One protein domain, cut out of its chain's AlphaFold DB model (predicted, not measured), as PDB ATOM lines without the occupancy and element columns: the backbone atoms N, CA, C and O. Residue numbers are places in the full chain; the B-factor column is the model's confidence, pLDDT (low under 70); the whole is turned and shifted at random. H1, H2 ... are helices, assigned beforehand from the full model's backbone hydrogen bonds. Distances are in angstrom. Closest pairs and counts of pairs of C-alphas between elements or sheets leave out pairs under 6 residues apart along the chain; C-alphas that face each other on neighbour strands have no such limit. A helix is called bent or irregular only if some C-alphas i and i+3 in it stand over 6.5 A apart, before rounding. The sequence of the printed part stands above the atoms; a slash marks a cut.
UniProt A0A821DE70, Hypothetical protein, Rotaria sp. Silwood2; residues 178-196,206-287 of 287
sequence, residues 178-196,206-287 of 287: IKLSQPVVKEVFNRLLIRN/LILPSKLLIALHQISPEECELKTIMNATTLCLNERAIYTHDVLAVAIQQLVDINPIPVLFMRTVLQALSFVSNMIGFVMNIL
ATOM      1  N   ILE A 178     -31.814 -38.826  16.654       95.81
ATOM      2  CA  ILE A 178     -32.772 -37.719  16.474       95.81
ATOM      3  C   ILE A 178     -34.238 -38.123  16.683       95.81
ATOM      4  O   ILE A 178     -35.087 -37.250  16.842       95.81
ATOM      5  N   LYS A 179     -34.545 -39.429  16.711       95.06
ATOM      6  CA  LYS A 179     -35.879 -39.963  17.055       95.06
ATOM      7  C   LYS A 179     -36.160 -39.954  18.560       95.06
ATOM      8  O   LYS A 179     -37.277 -40.251  18.979       95.06
ATOM      9  N   LEU A 180     -35.150 -39.667  19.380       95.00
ATOM     10  CA  LEU A 180     -35.307 -39.563  20.825       95.00
ATOM     11  C   LEU A 180     -36.068 -38.283  21.204       95.00
ATOM     12  O   LEU A 180     -36.379 -37.434  20.371       95.00
ATOM     13  N   SER A 181     -36.388 -38.133  22.490       94.56
ATOM     14  CA  SER A 181     -37.071 -36.935  22.978       94.56
ATOM     15  C   SER A 181     -36.197 -35.689  22.804       94.56
ATOM     16  O   SER A 181     -34.973 -35.745  22.929       94.56
ATOM     17  N   GLN A 182     -36.829 -34.537  22.569       92.94
ATOM     18  CA  GLN A 182     -36.140 -33.262  22.333       92.94
ATOM     19  C   GLN A 182     -35.043 -32.923  23.371       92.94
ATOM     20  O   GLN A 182     -33.979 -32.473  22.946       92.94
ATOM     21  N   PRO A 183     -35.222 -33.149  24.693       93.56
ATOM     22  CA  PRO A 183     -34.154 -32.914  25.670       93.56
ATOM     23  C   PRO A 183     -32.921 -33.792  25.430       93.56
ATOM     24  O   PRO A 183     -31.796 -33.317  25.537       93.56
ATOM     25  N   VAL A 184     -33.130 -35.056  25.049       93.12
ATOM     26  CA  VAL A 184     -32.041 -35.996  24.763       93.12
ATOM     27  C   VAL A 184     -31.330 -35.618  23.466       93.12
ATOM     28  O   VAL A 184     -30.109 -35.650  23.416       93.12
ATOM     29  N   VAL A 185     -32.065 -35.192  22.434       94.75
ATOM     30  CA  VAL A 185     -31.464 -34.708  21.177       94.75
ATOM     31  C   VAL A 185     -30.599 -33.468  21.417       94.75
ATOM     32  O   VAL A 185     -29.492 -33.385  20.888       94.75
ATOM     33  N   LYS A 186     -31.062 -32.529  22.254       91.56
ATOM     34  CA  LYS A 186     -30.257 -31.368  22.661       91.56
ATOM     35  C   LYS A 186     -28.973 -31.786  23.373       91.56
ATOM     36  O   LYS A 186     -27.914 -31.279  23.031       91.56
ATOM     37  N   GLU A 187     -29.055 -32.730  24.308       89.75
ATOM     38  CA  GLU A 187     -27.876 -33.261  24.999       89.75
ATOM     39  C   GLU A 187     -26.888 -33.923  24.026       89.75
ATOM     40  O   GLU A 187     -25.688 -33.664  24.083       89.75
ATOM     41  N   VAL A 188     -27.386 -34.721  23.076       91.75
ATOM     42  CA  VAL A 188     -26.568 -35.330  22.015       91.75
ATOM     43  C   VAL A 188     -25.841 -34.255  21.208       91.75
ATOM     44  O   VAL A 188     -24.627 -34.336  21.038       91.75
ATOM     45  N   PHE A 189     -26.548 -33.224  20.742       91.69
ATOM     46  CA  PHE A 189     -25.929 -32.129  19.993       91.69
ATOM     47  C   PHE A 189     -24.924 -31.354  20.837       91.69
ATOM     48  O   PHE A 189     -23.827 -31.081  20.365       91.69
ATOM     49  N   ASN A 190     -25.233 -31.077  22.100       88.00
ATOM     50  CA  ASN A 190     -24.311 -30.418  23.016       88.00
ATOM     51  C   ASN A 190     -23.019 -31.221  23.194       88.00
ATOM     52  O   ASN A 190     -21.934 -30.658  23.076       88.00
ATOM     53  N   ARG A 191     -23.103 -32.543  23.378       86.12
ATOM     54  CA  ARG A 191     -21.914 -33.407  23.465       86.12
ATOM     55  C   ARG A 191     -21.089 -33.410  22.181       86.12
ATOM     56  O   ARG A 191     -19.863 -33.401  22.258       86.12
ATOM     57  N   LEU A 192     -21.746 -33.392  21.020       86.88
ATOM     58  CA  LEU A 192     -21.076 -33.358  19.717       86.88
ATOM     59  C   LEU A 192     -20.456 -31.985  19.392       86.88
ATOM     60  O   LEU A 192     -19.464 -31.933  18.670       86.88
ATOM     61  N   LEU A 193     -21.023 -30.885  19.905       81.50
ATOM     62  CA  LEU A 193     -20.673 -29.514  19.506       81.50
ATOM     63  C   LEU A 193     -19.838 -28.737  20.546       81.50
ATOM     64  O   LEU A 193     -18.957 -27.976  20.151       81.50
ATOM     65  N   ILE A 194     -20.088 -28.897  21.854       64.62
ATOM     66  CA  ILE A 194     -19.528 -28.036  22.925       64.62
ATOM     67  C   ILE A 194     -18.072 -28.381  23.273       64.62
ATOM     68  O   ILE A 194     -17.304 -27.498  23.651       64.62
ATOM     69  N   ARG A 195     -17.627 -29.630  23.082       58.06
ATOM     70  CA  ARG A 195     -16.231 -30.027  23.366       58.06
ATOM     71  C   ARG A 195     -15.203 -29.362  22.425       58.06
ATOM     72  O   ARG A 195     -14.007 -29.449  22.674       58.06
ATOM     73  N   ASN A 196     -15.655 -28.655  21.387       49.66
ATOM     74  CA  ASN A 196     -14.802 -27.916  20.452       49.66
ATOM     75  C   ASN A 196     -14.154 -26.654  21.056       49.66
ATOM     76  O   ASN A 196     -13.234 -26.112  20.454       49.66
ATOM     77  N   LEU A 206     -14.262 -34.800  16.248       63.12
ATOM     78  CA  LEU A 206     -15.146 -33.647  16.369       63.12
ATOM     79  C   LEU A 206     -15.963 -33.482  15.078       63.12
ATOM     80  O   LEU A 206     -15.419 -33.221  13.999       63.12
ATOM     81  N   ILE A 207     -17.287 -33.630  15.161       79.06
ATOM     82  CA  ILE A 207     -18.162 -33.217  14.061       79.06
ATOM     83  C   ILE A 207     -18.313 -31.699  14.142       79.06
ATOM     84  O   ILE A 207     -18.944 -31.178  15.058       79.06
ATOM     85  N   LEU A 208     -17.744 -30.985  13.165       87.06
ATOM     86  CA  LEU A 208     -17.951 -29.541  13.049       87.06
ATOM     87  C   LEU A 208     -19.455 -29.226  12.954       87.06
ATOM     88  O   LEU A 208     -20.174 -29.976  12.286       87.06
ATOM     89  N   PRO A 209     -19.928 -28.094  13.505       90.69
ATOM     90  CA  PRO A 209     -21.344 -27.730  13.440       90.69
ATOM     91  C   PRO A 209     -21.913 -27.744  12.012       90.69
ATOM     92  O   PRO A 209     -22.982 -28.301  11.767       90.69
ATOM     93  N   SER A 210     -21.151 -27.245  11.032       91.81
ATOM     94  CA  SER A 210     -21.536 -27.301   9.616       91.81
ATOM     95  C   SER A 210     -21.683 -28.739   9.107       91.81
ATOM     96  O   SER A 210     -22.638 -29.052   8.402       91.81
ATOM     97  N   LYS A 211     -20.786 -29.649   9.509       91.81
ATOM     98  CA  LYS A 211     -20.841 -31.071   9.138       91.81
ATOM     99  C   LYS A 211     -22.005 -31.804   9.797       91.81
ATOM    100  O   LYS A 211     -22.555 -32.691   9.154       91.81
ATOM    101  N   LEU A 212     -22.392 -31.443  11.021       93.50
ATOM    102  CA  LEU A 212     -23.586 -32.001  11.661       93.50
ATOM    103  C   LEU A 212     -24.847 -31.581  10.900       93.50
ATOM    104  O   LEU A 212     -25.678 -32.426  10.576       93.50
ATOM    105  N   LEU A 213     -24.955 -30.295  10.557       94.56
ATOM    106  CA  LEU A 213     -26.084 -29.776   9.789       94.56
ATOM    107  C   LEU A 213     -26.188 -30.440   8.412       94.56
ATOM    108  O   LEU A 213     -27.279 -30.838   8.012       94.56
ATOM    109  N   ILE A 214     -25.062 -30.626   7.719       94.75
ATOM    110  CA  ILE A 214     -25.022 -31.357   6.445       94.75
ATOM    111  C   ILE A 214     -25.441 -32.817   6.635       94.75
ATOM    112  O   ILE A 214     -26.284 -33.303   5.886       94.75
ATOM    113  N   ALA A 215     -24.913 -33.501   7.656       94.50
ATOM    114  CA  ALA A 215     -25.257 -34.894   7.931       94.50
ATOM    115  C   ALA A 215     -26.765 -35.077   8.165       94.50
ATOM    116  O   ALA A 215     -27.334 -36.027   7.643       94.50
ATOM    117  N   LEU A 216     -27.430 -34.143   8.862       95.81
ATOM    118  CA  LEU A 216     -28.889 -34.171   9.037       95.81
ATOM    119  C   LEU A 216     -29.643 -34.127   7.700       95.81
ATOM    120  O   LEU A 216     -30.637 -34.829   7.541       95.81
ATOM    121  N   HIS A 217     -29.169 -33.341   6.732       94.88
ATOM    122  CA  HIS A 217     -29.790 -33.232   5.407       94.88
ATOM    123  C   HIS A 217     -29.525 -34.442   4.505       94.88
ATOM    124  O   HIS A 217     -30.231 -34.620   3.515       94.88
ATOM    125  N   GLN A 218     -28.516 -35.250   4.831       93.50
ATOM    126  CA  GLN A 218     -28.147 -36.455   4.088       93.50
ATOM    127  C   GLN A 218     -28.833 -37.724   4.616       93.50
ATOM    128  O   GLN A 218     -28.671 -38.784   4.017       93.50
ATOM    129  N   ILE A 219     -29.599 -37.637   5.712       94.38
ATOM    130  CA  ILE A 219     -30.361 -38.776   6.242       94.38
ATOM    131  C   ILE A 219     -31.420 -39.198   5.222       94.38
ATOM    132  O   ILE A 219     -32.207 -38.372   4.749       94.38
ATOM    133  N   SER A 220     -31.462 -40.496   4.912       89.50
ATOM    134  CA  SER A 220     -32.443 -41.040   3.974       89.50
ATOM    135  C   SER A 220     -33.867 -40.949   4.550       89.50
ATOM    136  O   SER A 220     -34.070 -41.256   5.731       89.50
ATOM    137  N   PRO A 221     -34.886 -40.616   3.730       86.38
ATOM    138  CA  PRO A 221     -36.291 -40.672   4.139       86.38
ATOM    139  C   PRO A 221     -36.745 -42.050   4.647       86.38
ATOM    140  O   PRO A 221     -37.706 -42.130   5.408       86.38
ATOM    141  N   GLU A 222     -36.065 -43.131   4.246       89.31
ATOM    142  CA  GLU A 222     -36.339 -44.495   4.724       89.31
ATOM    143  C   GLU A 222     -35.864 -44.711   6.169       89.31
ATOM    144  O   GLU A 222     -36.460 -45.473   6.931       89.31
ATOM    145  N   GLU A 223     -34.801 -44.018   6.576       88.88
ATOM    146  CA  GLU A 223     -34.210 -44.156   7.905       88.88
ATOM    147  C   GLU A 223     -34.919 -43.280   8.936       88.88
ATOM    148  O   GLU A 223     -35.024 -43.661  10.109       88.88
ATOM    149  N   CYS A 224     -35.398 -42.099   8.536       92.62
ATOM    150  CA  CYS A 224     -36.033 -41.143   9.433       92.62
ATOM    151  C   CYS A 224     -37.055 -40.253   8.718       92.62
ATOM    152  O   CYS A 224     -36.805 -39.731   7.636       92.62
ATOM    153  N   GLU A 225     -38.195 -40.016   9.372       93.38
ATOM    154  CA  GLU A 225     -39.228 -39.129   8.846       93.38
ATOM    155  C   GLU A 225     -38.722 -37.689   8.705       93.38
ATOM    156  O   GLU A 225     -38.101 -37.129   9.616       93.38
ATOM    157  N   LEU A 226     -39.099 -37.040   7.600       93.06
ATOM    158  CA  LEU A 226     -38.707 -35.666   7.285       93.06
ATOM    159  C   LEU A 226     -39.015 -34.683   8.430       93.06
ATOM    160  O   LEU A 226     -38.209 -33.805   8.721       93.06
ATOM    161  N   LYS A 227     -40.148 -34.852   9.130       94.00
ATOM    162  CA  LYS A 227     -40.535 -34.011  10.279       94.00
ATOM    163  C   LYS A 227     -39.520 -34.082  11.422       94.00
ATOM    164  O   LYS A 227     -39.207 -33.058  12.026       94.00
ATOM    165  N   THR A 228     -38.981 -35.263  11.702       95.31
ATOM    166  CA  THR A 228     -37.963 -35.464  12.740       95.31
ATOM    167  C   THR A 228     -36.659 -34.776  12.351       95.31
ATOM    168  O   THR A 228     -36.075 -34.063  13.168       95.31
ATOM    169  N   ILE A 229     -36.253 -34.895  11.083       95.38
ATOM    170  CA  ILE A 229     -35.073 -34.204  10.542       95.38
ATOM    171  C   ILE A 229     -35.265 -32.680  10.593       95.38
ATOM    172  O   ILE A 229     -34.366 -31.956  11.023       95.38
ATOM    173  N   MET A 230     -36.448 -32.173  10.231       94.06
ATOM    174  CA  MET A 230     -36.789 -30.747  10.317       94.06
ATOM    175  C   MET A 230     -36.705 -30.219  11.754       94.06
ATOM    176  O   MET A 230     -36.182 -29.124  11.980       94.06
ATOM    177  N   ASN A 231     -37.206 -30.984  12.726       94.56
ATOM    178  CA  ASN A 231     -37.148 -30.619  14.139       94.56
ATOM    179  C   ASN A 231     -35.699 -30.588  14.637       94.56
ATOM    180  O   ASN A 231     -35.287 -29.595  15.230       94.56
ATOM    181  N   ALA A 232     -34.912 -31.622  14.331       95.31
ATOM    182  CA  ALA A 232     -33.488 -31.689  14.652       95.31
ATOM    183  C   ALA A 232     -32.697 -30.518  14.041       95.31
ATOM    184  O   ALA A 232     -31.956 -29.834  14.742       95.31
ATOM    185  N   THR A 233     -32.934 -30.219  12.763       94.75
ATOM    186  CA  THR A 233     -32.335 -29.076  12.056       94.75
ATOM    187  C   THR A 233     -32.690 -27.756  12.739       94.75
ATOM    188  O   THR A 233     -31.822 -26.921  12.983       94.75
ATOM    189  N   THR A 234     -33.954 -27.584  13.134       93.81
ATOM    190  CA  THR A 234     -34.411 -26.383  13.849       93.81
ATOM    191  C   THR A 234     -33.751 -26.257  15.227       93.81
ATOM    192  O   THR A 234     -33.410 -25.148  15.630       93.81
ATOM    193  N   LEU A 235     -33.522 -27.365  15.946       93.31
ATOM    194  CA  LEU A 235     -32.770 -27.345  17.207       93.31
ATOM    195  C   LEU A 235     -31.345 -26.833  17.003       93.31
ATOM    196  O   LEU A 235     -30.919 -25.978  17.769       93.31
ATOM    197  N   CYS A 236     -30.647 -27.299  15.964       91.94
ATOM    198  CA  CYS A 236     -29.320 -26.796  15.620       91.94
ATOM    199  C   CYS A 236     -29.347 -25.287  15.337       91.94
ATOM    200  O   CYS A 236     -28.635 -24.533  15.987       91.94
ATOM    201  N   LEU A 237     -30.211 -24.829  14.428       91.12
ATOM    202  CA  LEU A 237     -30.269 -23.415  14.025       91.12
ATOM    203  C   LEU A 237     -30.673 -22.459  15.163       91.12
ATOM    204  O   LEU A 237     -30.345 -21.275  15.118       91.12
ATOM    205  N   ASN A 238     -31.357 -22.958  16.196       90.81
ATOM    206  CA  ASN A 238     -31.683 -22.174  17.387       90.81
ATOM    207  C   ASN A 238     -30.463 -21.911  18.293       90.81
ATOM    208  O   ASN A 238     -30.489 -20.946  19.059       90.81
ATOM    209  N   GLU A 239     -29.390 -22.700  18.188       89.12
ATOM    210  CA  GLU A 239     -28.133 -22.493  18.920       89.12
ATOM    211  C   GLU A 239     -27.280 -21.405  18.243       89.12
ATOM    212  O   GLU A 239     -26.225 -21.666  17.659       89.12
ATOM    213  N   ARG A 240     -27.747 -20.149  18.308       86.69
ATOM    214  CA  ARG A 240     -27.174 -18.990  17.586       86.69
ATOM    215  C   ARG A 240     -25.703 -18.704  17.900       86.69
ATOM    216  O   ARG A 240     -25.012 -18.115  17.078       86.69
ATOM    217  N   ALA A 241     -25.234 -19.102  19.082       86.31
ATOM    218  CA  ALA A 241     -23.829 -18.967  19.464       86.31
ATOM    219  C   ALA A 241     -22.915 -19.937  18.692       86.31
ATOM    220  O   ALA A 241     -21.740 -19.645  18.496       86.31
ATOM    221  N   ILE A 242     -23.455 -21.077  18.248       88.06
ATOM    222  CA  ILE A 242     -22.723 -22.120  17.521       88.06
ATOM    223  C   ILE A 242     -22.918 -21.949  16.010       88.06
ATOM    224  O   ILE A 242     -21.958 -22.002  15.246       88.06
ATOM    225  N   TYR A 243     -24.158 -21.732  15.567       89.75
ATOM    226  CA  TYR A 243     -24.512 -21.591  14.153       89.75
ATOM    227  C   TYR A 243     -24.480 -20.123  13.723       89.75
ATOM    228  O   TYR A 243     -25.507 -19.500  13.455       89.75
ATOM    229  N   THR A 244     -23.267 -19.573  13.683       90.25
ATOM    230  CA  THR A 244     -22.989 -18.212  13.216       90.25
ATOM    231  C   THR A 244     -23.080 -18.103  11.691       90.25
ATOM    232  O   THR A 244     -23.222 -19.103  10.984       90.25
ATOM    233  N   HIS A 245     -22.958 -16.873  11.178       89.38
ATOM    234  CA  HIS A 245     -22.900 -16.587   9.743       89.38
ATOM    235  C   HIS A 245     -21.929 -17.519   8.996       89.38
ATOM    236  O   HIS A 245     -22.326 -18.174   8.039       89.38
ATOM    237  N   ASP A 246     -20.688 -17.646   9.469       89.25
ATOM    238  CA  ASP A 246     -19.643 -18.393   8.757       89.25
ATOM    239  C   ASP A 246     -19.908 -19.901   8.751       89.25
ATOM    240  O   ASP A 246     -19.726 -20.577   7.738       89.25
ATOM    241  N   VAL A 247     -20.406 -20.437   9.868       90.94
ATOM    242  CA  VAL A 247     -20.777 -21.852   9.982       90.94
ATOM    243  C   VAL A 247     -21.916 -22.191   9.022       90.94
ATOM    244  O   VAL A 247     -21.865 -23.219   8.338       90.94
ATOM    245  N   LEU A 248     -22.939 -21.335   8.968       92.62
ATOM    246  CA  LEU A 248     -24.085 -21.518   8.085       92.62
ATOM    247  C   LEU A 248     -23.705 -21.332   6.619       92.62
ATOM    248  O   LEU A 248     -24.142 -22.129   5.794       92.62
ATOM    249  N   ALA A 249     -22.853 -20.357   6.300       91.69
ATOM    250  CA  ALA A 249     -22.341 -20.139   4.954       91.69
ATOM    251  C   ALA A 249     -21.625 -21.391   4.419       91.69
ATOM    252  O   ALA A 249     -21.954 -21.885   3.341       91.69
ATOM    253  N   VAL A 250     -20.724 -21.979   5.218       92.88
ATOM    254  CA  VAL A 250     -20.037 -23.235   4.872       92.88
ATOM    255  C   VAL A 250     -21.025 -24.387   4.677       92.88
ATOM    256  O   VAL A 250     -20.867 -25.180   3.750       92.88
ATOM    257  N   ALA A 251     -22.033 -24.503   5.547       93.81
ATOM    258  CA  ALA A 251     -23.029 -25.564   5.441       93.81
ATOM    259  C   ALA A 251     -23.900 -25.411   4.184       93.81
ATOM    260  O   ALA A 251     -24.058 -26.376   3.446       93.81
ATOM    261  N   ILE A 252     -24.425 -24.211   3.917       94.00
ATOM    262  CA  ILE A 252     -25.279 -23.912   2.758       94.00
ATOM    263  C   ILE A 252     -24.514 -24.133   1.453       94.00
ATOM    264  O   ILE A 252     -25.039 -24.806   0.569       94.00
ATOM    265  N   GLN A 253     -23.270 -23.647   1.357       93.50
ATOM    266  CA  GLN A 253     -22.428 -23.875   0.182       93.50
ATOM    267  C   GLN A 253     -22.248 -25.373  -0.087       93.50
ATOM    268  O   GLN A 253     -22.480 -25.849  -1.188       93.50
ATOM    269  N   GLN A 254     -21.901 -26.154   0.937       93.88
ATOM    270  CA  GLN A 254     -21.714 -27.595   0.751       93.88
ATOM    271  C   GLN A 254     -23.021 -28.332   0.457       93.88
ATOM    272  O   GLN A 254     -22.982 -29.361  -0.203       93.88
ATOM    273  N   LEU A 255     -24.163 -27.848   0.954       95.06
ATOM    274  CA  LEU A 255     -25.464 -28.458   0.686       95.06
ATOM    275  C   LEU A 255     -25.921 -28.250  -0.760       95.06
ATOM    276  O   LEU A 255     -26.518 -29.171  -1.314       95.06
ATOM    277  N   VAL A 256     -25.660 -27.081  -1.361       94.50
ATOM    278  CA  VAL A 256     -26.040 -26.818  -2.761       94.50
ATOM    279  C   VAL A 256     -25.228 -27.670  -3.741       94.50
ATOM    280  O   VAL A 256     -25.750 -28.090  -4.769       94.50
ATOM    281  N   ASP A 257     -23.987 -28.004  -3.376       93.69
ATOM    282  CA  ASP A 257     -23.087 -28.826  -4.188       93.69
ATOM    283  C   ASP A 257     -23.434 -30.334  -4.135       93.69
ATOM    284  O   ASP A 257     -22.857 -31.137  -4.874       93.69
ATOM    285  N   ILE A 258     -24.364 -30.762  -3.266       93.19
ATOM    286  CA  ILE A 258     -24.817 -32.162  -3.185       93.19
ATOM    287  C   ILE A 258     -25.820 -32.446  -4.308       93.19
ATOM    288  O   ILE A 258     -26.819 -31.748  -4.455       93.19
ATOM    289  N   ASN A 259     -25.594 -33.531  -5.052       89.06
ATOM    290  CA  ASN A 259     -26.489 -33.992  -6.111       89.06
ATOM    291  C   ASN A 259     -27.093 -35.378  -5.780       89.06
ATOM    292  O   ASN A 259     -26.323 -36.326  -5.600       89.06
ATOM    293  N   PRO A 260     -28.432 -35.535  -5.742       90.88
ATOM    294  CA  PRO A 260     -29.442 -34.481  -5.882       90.88
ATOM    295  C   PRO A 260     -29.466 -33.542  -4.669       90.88
ATOM    296  O   PRO A 260     -29.145 -33.957  -3.555       90.88
ATOM    297  N   ILE A 261     -29.889 -32.291  -4.886       91.81
ATOM    298  CA  ILE A 261     -29.983 -31.286  -3.817       91.81
ATOM    299  C   ILE A 261     -30.882 -31.822  -2.688       91.81
ATOM    300  O   ILE A 261     -31.996 -32.284  -2.966       91.81
ATOM    301  N   PRO A 262     -30.447 -31.758  -1.414       94.19
ATOM    302  CA  PRO A 262     -31.230 -32.263  -0.297       94.19
ATOM    303  C   PRO A 262     -32.604 -31.600  -0.185       94.19
ATOM    304  O   PRO A 262     -32.734 -30.379  -0.245       94.19
ATOM    305  N   VAL A 263     -33.635 -32.402   0.090       92.06
ATOM    306  CA  VAL A 263     -35.047 -31.967   0.116       92.06
ATOM    307  C   VAL A 263     -35.298 -30.787   1.069       92.06
ATOM    308  O   VAL A 263     -36.138 -29.929   0.801       92.06
ATOM    309  N   LEU A 264     -34.567 -30.719   2.186       93.69
ATOM    310  CA  LEU A 264     -34.722 -29.673   3.204       93.69
ATOM    311  C   LEU A 264     -33.864 -28.423   2.965       93.69
ATOM    312  O   LEU A 264     -33.971 -27.472   3.739       93.69
ATOM    313  N   PHE A 265     -33.065 -28.387   1.896       94.25
ATOM    314  CA  PHE A 265     -32.113 -27.310   1.624       94.25
ATOM    315  C   PHE A 265     -32.761 -25.918   1.655       94.25
ATOM    316  O   PHE A 265     -32.385 -25.079   2.474       94.25
ATOM    317  N   MET A 266     -33.797 -25.689   0.841       93.06
ATOM    318  CA  MET A 266     -34.457 -24.378   0.768       93.06
ATOM    319  C   MET A 266     -35.093 -23.962   2.095       93.06
ATOM    320  O   MET A 266     -35.076 -22.785   2.452       93.06
ATOM    321  N   ARG A 267     -35.621 -24.918   2.867       92.94
ATOM    322  CA  ARG A 267     -36.158 -24.628   4.200       92.94
ATOM    323  C   ARG A 267     -35.051 -24.126   5.126       92.94
ATOM    324  O   ARG A 267     -35.262 -23.141   5.830       92.94
ATOM    325  N   THR A 268     -33.896 -24.780   5.110       92.75
ATOM    326  CA  THR A 268     -32.729 -24.395   5.909       92.75
ATOM    327  C   THR A 268     -32.200 -23.028   5.508       92.75
ATOM    328  O   THR A 268     -31.924 -22.223   6.391       92.75
ATOM    329  N   VAL A 269     -32.152 -22.713   4.210       91.81
ATOM    330  CA  VAL A 269     -31.806 -21.373   3.713       91.81
ATOM    331  C   VAL A 269     -32.770 -20.319   4.268       91.81
ATOM    332  O   VAL A 269     -32.329 -19.341   4.868       91.81
ATOM    333  N   LEU A 270     -34.086 -20.530   4.152       90.62
ATOM    334  CA  LEU A 270     -35.092 -19.588   4.664       90.62
ATOM    335  C   LEU A 270     -35.005 -19.405   6.185       90.62
ATOM    336  O   LEU A 270     -35.087 -18.282   6.682       90.62
ATOM    337  N   GLN A 271     -34.811 -20.496   6.932       89.50
ATOM    338  CA  GLN A 271     -34.607 -20.434   8.379       89.50
ATOM    339  C   GLN A 271     -33.334 -19.647   8.708       89.50
ATOM    340  O   GLN A 271     -33.379 -18.721   9.513       89.50
ATOM    341  N   ALA A 272     -32.221 -19.941   8.042       87.62
ATOM    342  CA  ALA A 272     -30.956 -19.259   8.261       87.62
ATOM    343  C   ALA A 272     -31.041 -17.748   7.966       87.62
ATOM    344  O   ALA A 272     -30.563 -16.952   8.771       87.62
ATOM    345  N   LEU A 273     -31.732 -17.340   6.894       87.06
ATOM    346  CA  LEU A 273     -32.004 -15.930   6.578       87.06
ATOM    347  C   LEU A 273     -32.869 -15.238   7.642       87.06
ATOM    348  O   LEU A 273     -32.644 -14.071   7.954       87.06
ATOM    349  N   SER A 274     -33.837 -15.952   8.227       84.12
ATOM    350  CA  SER A 274     -34.671 -15.407   9.309       84.12
ATOM    351  C   SER A 274     -33.898 -15.191  10.616       84.12
ATOM    352  O   SER A 274     -34.261 -14.325  11.411       84.12
ATOM    353  N   PHE A 275     -32.828 -15.961  10.840       76.50
ATOM    354  CA  PHE A 275     -32.015 -15.893  12.056       76.50
ATOM    355  C   PHE A 275     -30.766 -15.017  11.906       76.50
ATOM    356  O   PHE A 275     -30.302 -14.460  12.900       76.50
ATOM    357  N   VAL A 276     -30.240 -14.874  10.686       76.19
ATOM    358  CA  VAL A 276     -29.033 -14.102  10.368       76.19
ATOM    359  C   VAL A 276     -29.339 -13.136   9.221       76.19
ATOM    360  O   VAL A 276     -29.249 -13.484   8.044       76.19
ATOM    361  N   SER A 277     -29.670 -11.888   9.567       68.19
ATOM    362  CA  SER A 277     -30.121 -10.849   8.624       68.19
ATOM    363  C   SER A 277     -29.117 -10.507   7.512       68.19
ATOM    364  O   SER A 277     -29.518 -10.040   6.450       68.19
ATOM    365  N   ASN A 278     -27.822 -10.765   7.722       73.50
ATOM    366  CA  ASN A 278     -26.758 -10.407   6.777       73.50
ATOM    367  C   ASN A 278     -26.424 -11.505   5.746       73.50
ATOM    368  O   ASN A 278     -25.511 -11.312   4.951       73.50
ATOM    369  N   MET A 279     -27.150 -12.633   5.709       77.75
ATOM    370  CA  MET A 279     -26.877 -13.724   4.753       77.75
ATOM    371  C   MET A 279     -27.569 -13.597   3.390       77.75
ATOM    372  O   MET A 279     -27.280 -14.387   2.494       77.75
ATOM    373  N   ILE A 280     -28.446 -12.607   3.190       78.94
ATOM    374  CA  ILE A 280     -29.210 -12.457   1.937       78.94
ATOM    375  C   ILE A 280     -28.269 -12.354   0.727       78.94
ATOM    376  O   ILE A 280     -28.443 -13.086  -0.241       78.94
ATOM    377  N   GLY A 281     -27.241 -11.502   0.799       79.06
ATOM    378  CA  GLY A 281     -26.290 -11.323  -0.305       79.06
ATOM    379  C   GLY A 281     -25.478 -12.582  -0.618       79.06
ATOM    380  O   GLY A 281     -25.226 -12.871  -1.780       79.06
ATOM    381  N   PHE A 282     -25.115 -13.361   0.405       85.31
ATOM    382  CA  PHE A 282     -24.401 -14.627   0.229       85.31
ATOM    383  C   PHE A 282     -25.274 -15.674  -0.471       85.31
ATOM    384  O   PHE A 282     -24.852 -16.268  -1.456       85.31
ATOM    385  N   VAL A 283     -26.510 -15.858  -0.000       81.62
ATOM    386  CA  VAL A 283     -27.449 -16.836  -0.568       81.62
ATOM    387  C   VAL A 283     -27.766 -16.523  -2.032       81.62
ATOM    388  O   VAL A 283     -27.780 -17.434  -2.852       81.62
ATOM    389  N   MET A 284     -27.957 -15.246  -2.379       81.50
ATOM    390  CA  MET A 284     -28.241 -14.824  -3.759       81.50
ATOM    391  C   MET A 284     -27.068 -15.048  -4.728       81.50
ATOM    392  O   MET A 284     -27.293 -15.069  -5.929       81.50
ATOM    393  N   ASN A 285     -25.837 -15.200  -4.231       84.25
ATOM    394  CA  ASN A 285     -24.668 -15.488  -5.069       84.25
ATOM    395  C   ASN A 285     -24.468 -16.991  -5.333       84.25
ATOM    396  O   ASN A 285     -23.659 -17.345  -6.188       84.25
ATOM    397  N   ILE A 286     -25.121 -17.858  -4.555       82.44
ATOM    398  CA  ILE A 286     -24.898 -19.315  -4.555       82.44
ATOM    399  C   ILE A 286     -26.052 -20.081  -5.205       82.44
ATOM    400  O   ILE A 286     -25.829 -21.164  -5.743       82.44
ATOM    401  N   LEU A 287     -27.270 -19.540  -5.118       75.88
ATOM    402  CA  LEU A 287     -28.447 -20.025  -5.844       75.88
ATOM    403  C   LEU A 287     -28.406 -19.584  -7.310       75.88
ATOM    404  O   LEU A 287     -28.847 -20.394  -8.155       75.88
TER     405      LEU A 287
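Overview. This is residues 178 to 196 and 206 to 287 of the 287 residues of the protein "Hypothetical protein" of Rotaria sp. Silwood2 (UniProt A0A821DE70). Four helices, H2, H3, H4 and H5, stand in two pairs side by side, each pair a helix running against its partner; H6 packs on the H4 and H5 pair at one end of the long axis, and H1 stands at steep tilts beyond H2 and H3 at the other. The printed part has 101 residues with six named helices, H1 to H6 in that order, and no named strand; the class is all helix. The whole is compact, with a radius of gyration of the C-alphas of 13.0 A, and the C-alphas span 37 by 31 by 23 A.

Arrangement. Start with H1, residues 182 to 196, which only just touches H3, residues 226 to 238, with 3 pairs of C-alphas within 8 A. Look at Lys 186 and Leu 235, their closest C-alphas, 7.2 A apart; the tilt is steep, 49 degrees. H1 is close to but not clearly touching H2, residues 209 to 217. H2 and H3 form a helical hairpin, opposite ways at a shallow tilt of 16 degrees, with the closest C-alphas, Leu 216 and Ile 229, 6.4 A apart. H2 also touches H4, residues 245 to 256: the closest C-alphas, Ser 210 and Ala 251, are 4.8 A apart. H3, with residues 233 to 237 alone, touches H5, residues 265 to 275; the closest C-alphas, Leu 237 and Ala 272, are 7.1 A apart. H4, H5 and H6, residues 277 to 286, make an up and down bundle, each running against the one before it. Its closest C-alphas are Leu 255 and Phe 265 for H4 and H5, 6.8 A, and Leu 273 and Met 279 for H5 and H6, 5.9 A. H3 and H4 are apart. In H2, H3, H4 and H5 every O i to N i+4 pair is within hydrogen-bond range; in H1 9 of 11 are, in H6 4 of 6.

Along the chain. Find C-alpha 182 at (-36.140, -33.262, 22.333); from there H1 runs 22.1 A to C-alpha 196. It is irregular, but only just: C-alphas 192 and 195 are 6.9 A apart. H2 measures 12.9 A, H3 18.3 A, H4 16.5 A and H5 15.5 A. H6, 16.5 A, is irregular, with C-alphas 278 and 281 7.2 A apart; it ends at C-alpha 286, (-24.898, -19.315, -4.555).

Size, cuts and confidence. The farthest C-alphas, Ser 181 and Asn 285, are 37.4 A apart. Residues 197 to 205 are not printed, and C-alphas 196 and 206 stand 7.0 A apart across this cut. Of the links printed whole, H5 to H6 is tight and the others are short. Confidence is under 70 at residues 194 to 196, 206 and 277.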